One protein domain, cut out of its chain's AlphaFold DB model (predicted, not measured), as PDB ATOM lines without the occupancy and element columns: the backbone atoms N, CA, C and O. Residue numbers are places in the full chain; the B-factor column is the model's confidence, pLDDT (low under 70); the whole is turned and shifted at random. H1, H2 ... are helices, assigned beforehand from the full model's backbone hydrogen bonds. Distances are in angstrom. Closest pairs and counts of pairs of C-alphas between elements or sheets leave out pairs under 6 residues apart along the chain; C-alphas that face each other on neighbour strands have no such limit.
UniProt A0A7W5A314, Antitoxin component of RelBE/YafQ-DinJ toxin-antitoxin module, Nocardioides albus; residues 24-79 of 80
ATOM      1  N   GLU A  24     -18.987  45.119  44.519       93.75
ATOM      2  CA  GLU A  24     -17.632  45.090  43.945       93.75
ATOM      3  C   GLU A  24     -16.755  43.995  44.571       93.75
ATOM      4  O   GLU A  24     -15.970  43.337  43.888       93.75
ATOM      5  N   LEU A  25     -16.903  43.775  45.882       89.94
ATOM      6  CA  LEU A  25     -16.170  42.731  46.594       89.94
ATOM      7  C   LEU A  25     -16.691  41.339  46.218       89.94
ATOM      8  O   LEU A  25     -15.899  40.403  46.099       89.94
ATOM      9  N   TRP A  26     -18.005  41.207  46.040       89.81
ATOM     10  CA  TRP A  26     -18.643  39.962  45.629       89.81
ATOM     11  C   TRP A  26     -18.181  39.530  44.235       89.81
ATOM     12  O   TRP A  26     -17.722  38.400  44.068       89.81
ATOM     13  N   GLU A  27     -18.213  40.448  43.270       92.38
ATOM     14  CA  GLU A  27     -17.763  40.204  41.897       92.38
ATOM     15  C   GLU A  27     -16.268  39.854  41.845       92.38
ATOM     16  O   GLU A  27     -15.872  38.865  41.225       92.38
ATOM     17  N   ALA A  28     -15.422  40.593  42.572       90.81
ATOM     18  CA  ALA A  28     -13.988  40.303  42.637       90.81
ATOM     19  C   ALA A  28     -13.690  38.926  43.261       90.81
ATOM     20  O   ALA A  28     -12.782  38.215  42.816       90.81
ATOM     21  N   ALA A  29     -14.448  38.536  44.291       88.56
ATOM     22  CA  ALA A  29     -14.322  37.222  44.910       88.56
ATOM     23  C   ALA A  29     -14.798  36.103  43.972       88.56
ATOM     24  O   ALA A  29     -14.130  35.071  43.888       88.56
ATOM     25  N   GLN A  30     -15.898  36.317  43.241       89.31
ATOM     26  CA  GLN A  30     -16.411  35.369  42.250       89.31
ATOM     27  C   GLN A  30     -15.398  35.138  41.126       89.31
ATOM     28  O   GLN A  30     -15.012  33.993  40.900       89.31
ATOM     29  N   ALA A  31     -14.874  36.202  40.512       89.81
ATOM     30  CA  ALA A  31     -13.872  36.085  39.452       89.81
ATOM     31  C   ALA A  31     -12.624  35.321  39.927       89.81
ATOM     32  O   ALA A  31     -12.083  34.466  39.228       89.81
ATOM     33  N   LYS A  32     -12.170  35.573  41.161       86.94
ATOM     34  CA  LYS A  32     -11.023  34.858  41.732       86.94
ATOM     35  C   LYS A  32     -11.319  33.376  41.977       86.94
ATOM     36  O   LYS A  32     -10.433  32.553  41.744       86.94
ATOM     37  N   ALA A  33     -12.525  33.040  42.429       86.56
ATOM     38  CA  ALA A  33     -12.954  31.656  42.615       86.56
ATOM     39  C   ALA A  33     -12.945  30.895  41.278       86.56
ATOM     40  O   ALA A  33     -12.340  29.827  41.178       86.56
ATOM     41  N   GLU A  34     -13.490  31.511  40.224       85.62
ATOM     42  CA  GLU A  34     -13.506  30.953  38.866       85.62
ATOM     43  C   GLU A  34     -12.092  30.674  38.339       85.62
ATOM     44  O   GLU A  34     -11.837  29.588  37.822       85.62
ATOM     45  N   THR A  35     -11.127  31.584  38.551       83.38
ATOM     46  CA  THR A  35      -9.731  31.356  38.110       83.38
ATOM     47  C   THR A  35      -9.053  30.161  38.781       83.38
ATOM     48  O   THR A  35      -8.087  29.620  38.246       83.38
ATOM     49  N   LYS A  36      -9.538  29.752  39.956       80.88
ATOM     50  CA  LYS A  36      -8.998  28.634  40.735       80.88
ATOM     51  C   LYS A  36      -9.804  27.343  40.585       80.88
ATOM     52  O   LYS A  36      -9.370  26.318  41.100       80.88
ATOM     53  N   GLY A  37     -10.951  27.385  39.902       82.44
ATOM     54  CA  GLY A  37     -11.894  26.266  39.853       82.44
ATOM     55  C   GLY A  37     -12.558  25.969  41.203       82.44
ATOM     56  O   GLY A  37     -12.976  24.841  41.443       82.44
ATOM     57  N   GLU A  38     -12.625  26.959  42.097       81.88
ATOM     58  CA  GLU A  38     -13.238  26.850  43.424       81.88
ATOM     59  C   GLU A  38     -14.653  27.446  43.404       81.88
ATOM     60  O   GLU A  38     -14.965  28.324  42.595       81.88
ATOM     61  N   THR A  39     -15.518  27.023  44.329       84.94
ATOM     62  CA  THR A  39     -16.795  27.715  44.530       84.94
ATOM     63  C   THR A  39     -16.602  28.947  45.415       84.94
ATOM     64  O   THR A  39     -15.727  28.990  46.284       84.94
ATOM     65  N   LEU A  40     -17.466  29.954  45.258       85.12
ATOM     66  CA  LEU A  40     -17.446  31.136  46.127       85.12
ATOM     67  C   LEU A  40     -17.639  30.765  47.611       85.12
ATOM     68  O   LEU A  40     -17.033  31.376  48.491       85.12
ATOM     69  N   SER A  41     -18.440  29.735  47.890       82.56
ATOM     70  CA  SER A  41     -18.642  29.200  49.240       82.56
ATOM     71  C   SER A  41     -17.339  28.698  49.864       82.56
ATOM     72  O   SER A  41     -17.101  28.934  51.048       82.56
ATOM     73  N   ASP A  42     -16.476  28.047  49.084       81.81
ATOM     74  CA  ASP A  42     -15.200  27.511  49.570       81.81
ATOM     75  C   ASP A  42     -14.201  28.629  49.861       81.81
ATOM     76  O   ASP A  42     -13.564  28.633  50.917       81.81
ATOM     77  N   VAL A  43     -14.157  29.646  48.994       86.44
ATOM     78  CA  VAL A  43     -13.350  30.855  49.213       86.44
ATOM     79  C   VAL A  43     -13.759  31.555  50.510       86.44
ATOM     80  O   VAL A  43     -12.904  31.916  51.322       86.44
ATOM     81  N   LEU A  44     -15.064  31.723  50.743       86.62
ATOM     82  CA  LEU A  44     -15.577  32.358  51.958       86.62
ATOM     83  C   LEU A  44     -15.308  31.516  53.211       86.62
ATOM     84  O   LEU A  44     -14.950  32.070  54.251       86.62
ATOM     85  N   ARG A  45     -15.428  30.185  53.125       83.56
ATOM     86  CA  ARG A  45     -15.073  29.276  54.226       83.56
ATOM     87  C   ARG A  45     -13.595  29.392  54.589       83.56
ATOM     88  O   ARG A  45     -13.280  29.534  55.769       83.56
ATOM     89  N   ALA A  46     -12.707  29.392  53.595       84.19
ATOM     90  CA  ALA A  46     -11.273  29.555  53.807       84.19
ATOM     91  C   ALA A  46     -10.934  30.916  54.435       84.19
ATOM     92  O   ALA A  46     -10.156  30.976  55.385       84.19
ATOM     93  N   LEU A  47     -11.560  31.996  53.953       88.06
ATOM     94  CA  LEU A  47     -11.383  33.345  54.495       88.06
ATOM     95  C   LEU A  47     -11.786  33.420  55.974       88.06
ATOM     96  O   LEU A  47     -11.058  33.976  56.792       88.06
ATOM     97  N   LEU A  48     -12.943  32.852  56.325       88.75
ATOM     98  CA  LEU A  48     -13.440  32.855  57.699       88.75
ATOM     99  C   LEU A  48     -12.592  31.975  58.622       88.75
ATOM    100  O   LEU A  48     -12.326  32.380  59.750       88.75
ATOM    101  N   ALA A  49     -12.151  30.805  58.149       87.56
ATOM    102  CA  ALA A  49     -11.256  29.924  58.897       87.56
ATOM    103  C   ALA A  49      -9.912  30.606  59.202       87.56
ATOM    104  O   ALA A  49      -9.410  30.523  60.324       87.56
ATOM    105  N   ASP A  50      -9.358  31.331  58.225       88.94
ATOM    106  CA  ASP A  50      -8.130  32.106  58.414       88.94
ATOM    107  C   ASP A  50      -8.339  33.270  59.391       88.94
ATOM    108  O   ASP A  50      -7.535  33.452  60.303       88.94
ATOM    109  N   TYR A  51      -9.464  33.985  59.281       90.94
ATOM    110  CA  TYR A  51      -9.817  35.079  60.189       90.94
ATOM    111  C   TYR A  51      -9.898  34.643  61.661       90.94
ATOM    112  O   TYR A  51      -9.464  35.378  62.546       90.94
ATOM    113  N   VAL A  52     -10.427  33.445  61.941       93.19
ATOM    114  CA  VAL A  52     -10.492  32.901  63.313       93.19
ATOM    115  C   VAL A  52      -9.222  32.152  63.737       93.19
ATOM    116  O   VAL A  52      -9.143  31.680  64.869       93.19
ATOM    117  N   GLY A  53      -8.227  32.041  62.851       90.12
ATOM    118  CA  GLY A  53      -6.957  31.368  63.121       90.12
ATOM    119  C   GLY A  53      -7.057  29.847  63.266       90.12
ATOM    120  O   GLY A  53      -6.114  29.225  63.754       90.12
ATOM    121  N   ASP A  54      -8.163  29.231  62.844       81.44
ATOM    122  CA  ASP A  54      -8.399  27.794  62.996       81.44
ATOM    123  C   ASP A  54      -8.428  27.094  61.632       81.44
ATOM    124  O   ASP A  54      -9.455  26.969  60.966       81.44
ATOM    125  N   LYS A  55      -7.257  26.589  61.230       73.75
ATOM    126  CA  LYS A  55      -7.063  25.841  59.979       73.75
ATOM    127  C   LYS A  55      -7.549  24.388  60.063       73.75
ATOM    128  O   LYS A  55      -7.456  23.664  59.076       73.75
ATOM    129  N   SER A  56      -8.038  23.943  61.225       75.88
ATOM    130  CA  SER A  56      -8.674  22.629  61.377       75.88
ATOM    131  C   SER A  56     -10.143  22.639  60.942       75.88
ATOM    132  O   SER A  56     -10.737  21.571  60.749       75.88
ATOM    133  N   ILE A  57     -10.718  23.833  60.738       74.94
ATOM    134  CA  ILE A  57     -12.052  24.003  60.169       74.94
ATOM    135  C   ILE A  57     -12.018  23.514  58.713       74.94
ATOM    136  O   ILE A  57     -11.259  24.041  57.898       74.94
ATOM    137  N   PRO A  58     -12.821  22.496  58.365       65.69
ATOM    138  CA  PRO A  58     -12.774  21.893  57.043       65.69
ATOM    139  C   PRO A  58     -13.267  22.876  55.973       65.69
ATOM    140  O   PRO A  58     -14.396  23.358  56.036       65.69
ATOM    141  N   VAL A  59     -12.442  23.097  54.947       64.06
ATOM    142  CA  VAL A  59     -12.784  23.857  53.725       64.06
ATOM    143  C   VAL A  59     -13.515  22.964  52.700       64.06
ATOM    144  O   VAL A  59     -13.692  23.354  51.560       64.06
ATOM    145  N   MET A  60     -13.935  21.753  53.093       57.97
ATOM    146  CA  MET A  60     -14.345  20.668  52.188       57.97
ATOM    147  C   MET A  60     -15.328  21.116  51.090       57.97
ATOM    148  O   MET A  60     -16.503  21.369  51.368       57.97
ATOM    149  N   ALA A  61     -14.810  21.115  49.858       51.66
ATOM    150  CA  ALA A  61     -15.526  20.747  48.645       51.66
ATOM    151  C   ALA A  61     -15.974  19.275  48.757       51.66
ATOM    152  O   ALA A  61     -15.402  18.522  49.540       51.66
ATOM    153  N   GLU A  62     -16.964  18.865  47.967       45.19
ATOM    154  CA  GLU A  62     -17.615  17.535  47.971       45.19
ATOM    155  C   GLU A  62     -18.844  17.385  48.886       45.19
ATOM    156  O   GLU A  62     -19.232  16.268  49.227       45.19
ATOM    157  N   SER A  63     -19.544  18.471  49.238       48.09
ATOM    158  CA  SER A  63     -20.959  18.293  49.584       48.09
ATOM    159  C   SER A  63     -21.747  18.083  48.284       48.09
ATOM    160  O   SER A  63     -21.617  18.870  47.349       48.09
ATOM    161  N   GLU A  64     -22.575  17.032  48.207       42.16
ATOM    162  CA  GLU A  64     -23.514  16.770  47.090       42.16
ATOM    163  C   GLU A  64     -24.305  18.025  46.656       42.16
ATOM    164  O   GLU A  64     -24.730  18.150  45.508       42.16
ATOM    165  N   TRP A  65     -24.450  18.993  47.564       48.69
ATOM    166  CA  TRP A  65     -25.109  20.277  47.353       48.69
ATOM    167  C   TRP A  65     -24.281  21.313  46.577       48.69
ATOM    168  O   TRP A  65     -24.866  22.117  45.849       48.69
ATOM    169  N   ASP A  66     -22.947  21.292  46.665       55.38
ATOM    170  CA  ASP A  66     -22.088  22.190  45.878       55.38
ATOM    171  C   ASP A  66     -22.154  21.817  44.385       55.38
ATOM    172  O   ASP A  66     -22.229  22.698  43.524       55.38
ATOM    173  N   PHE A  67     -22.282  20.519  44.077       44.62
ATOM    174  CA  PHE A  67     -22.505  20.023  42.717       44.62
ATOM    175  C   PHE A  67     -23.826  20.536  42.122       44.62
ATOM    176  O   PHE A  67     -23.858  20.933  40.957       44.62
ATOM    177  N   HIS A  68     -24.903  20.601  42.917       48.81
ATOM    178  CA  HIS A  68     -26.191  21.170  42.494       48.81
ATOM    179  C   HIS A  68     -26.126  22.677  42.222       48.81
ATOM    180  O   HIS A  68     -26.801  23.157  41.316       48.81
ATOM    181  N   SER A  69     -25.291  23.429  42.945       52.53
ATOM    182  CA  SER A  69     -25.118  24.865  42.684       52.53
ATOM    183  C   SER A  69     -24.394  25.140  41.358       52.53
ATOM    184  O   SER A  69     -24.816  26.007  40.590       52.53
ATOM    185  N   ALA A  70     -23.364  24.346  41.044       50.69
ATOM    186  CA  ALA A  70     -22.637  24.429  39.781       50.69
ATOM    187  C   ALA A  70     -23.512  23.995  38.591       50.69
ATOM    188  O   ALA A  70     -23.541  24.666  37.559       50.69
ATOM    189  N   SER A  71     -24.288  22.918  38.746       48.50
ATOM    190  CA  SER A  71     -25.188  22.433  37.691       48.50
ATOM    191  C   SER A  71     -26.420  23.326  37.484       48.50
ATOM    192  O   SER A  71     -26.822  23.524  36.340       48.50
ATOM    193  N   ALA A  72     -26.954  23.969  38.529       50.22
ATOM    194  CA  ALA A  72     -28.019  24.966  38.386       50.22
ATOM    195  C   ALA A  72     -27.567  26.221  37.612       50.22
ATOM    196  O   ALA A  72     -28.364  26.813  36.881       50.22
ATOM    197  N   ARG A  73     -26.296  26.630  37.746       49.28
ATOM    198  CA  ARG A  73     -25.723  27.732  36.951       49.28
ATOM    199  C   ARG A  73     -25.536  27.320  35.488       49.28
ATOM    200  O   ARG A  73     -25.969  28.052  34.605       49.28
ATOM    201  N   ALA A  74     -25.015  26.116  35.243       52.34
ATOM    202  CA  ALA A  74     -24.838  25.575  33.893       52.34
ATOM    203  C   ALA A  74     -26.165  25.404  33.122       52.34
ATOM    204  O   ALA A  74     -26.218  25.653  31.922       52.34
ATOM    205  N   GLN A  75     -27.253  25.021  33.801       50.41
ATOM    206  CA  GLN A  75     -28.570  24.876  33.166       50.41
ATOM    207  C   GLN A  75     -29.154  26.218  32.698       50.41
ATOM    208  O   GLN A  75     -29.679  26.292  31.590       50.41
ATOM    209  N   ARG A  76     -28.988  27.298  33.475       47.91
ATOM    210  CA  ARG A  76     -29.463  28.637  33.078       47.91
ATOM    211  C   ARG A  76     -28.720  29.219  31.877       47.91
ATOM    212  O   ARG A  76     -29.320  29.959  31.108       47.91
ATOM    213  N   GLU A  77     -27.441  28.895  31.718       48.56
ATOM    214  CA  GLU A  77     -26.633  29.348  30.576       48.56
ATOM    215  C   GLU A  77     -26.945  28.571  29.287       48.56
ATOM    216  O   GLU A  77     -26.716  29.086  28.201       48.56
ATOM    217  N   SER A  78     -27.503  27.360  29.386       51.94
ATOM    218  CA  SER A  78     -27.931  26.569  28.219       51.94
ATOM    219  C   SER A  78     -29.333  26.905  27.693       51.94
ATOM    220  O   SER A  78     -29.700  26.456  26.609       51.94
ATOM    221  N   GLU A  79     -30.122  27.662  28.462       49.72
ATOM    222  CA  GLU A  79     -31.502  28.052  28.130       49.72
ATOM    223  C   GLU A  79     -31.626  29.512  27.642       49.72
ATOM    224  O   GLU A  79     -32.730  29.945  27.308       49.72
TER     225      GLU A  79
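This is residues 24 to 79 of the 80 residues of the protein "Antitoxin component of RelBE/YafQ-DinJ toxin-antitoxin module" of Nocardioides albus (UniProt A0A7W5A314). Two helices, H1 and H2, stand nearly square to each other like a T, with the first residues of H2, 40 to 43, set on residues 29 to 33 of H1; from the far end of H2 a long link, residues 52 to 63, folds back and leads to a third helix, H3, which touches neither of them and reaches away as an arm whose residues 71 to 78, with residue 79 after it, stick out free. The printed part has 56 residues with three named helices in the order H1, H2, H3 and no named strand, and its class is all helix. It is loose, with a radius of gyration of the C-alphas of 12.8 A, and spans 43 by 29 by 14 A, only just flat.

H1, residues 24 to 36, begins at C-alpha 24 at (-17.632, 45.090, 43.945) and measures 18.9 A from first to last C-alpha. H2, residues 40 to 51, begins at C-alpha 40 at (-17.446, 31.136, 46.127) and measures 16.5 A. H3, residues 64 to 78, is the longest helix at 21.7 A and ends at C-alpha 78 at (-27.931, 26.569, 28.219).

H1 touches H2 with residues 29 to 33 alone, and H2 touches H1 with residues 40 to 43 alone. Their closest C-alphas, those of Ala 33 and Leu 40, are 5.7 A apart. Their lines stand about perpendicular, at 77 degrees. H3 is apart from H1 and from H2. In H1 and H2 every O i to N i+4 pair is within hydrogen-bond range; in H3, 10 of 11 are.

The two C-alphas farthest apart, those of Gly 53 and Glu 79, are 42.9 A apart. Without residues 71 to 79, which stand free, the body spans 29 by 27 by 14 A. The printed part has no cut. The link from H1 to H2 is tight, with 3 residues, and the link from H2 to H3 is long, with 12. The mean pLDDT of the printed part is 72.2; residues 58 to 79 are under 70, and H3 has a mean of 49.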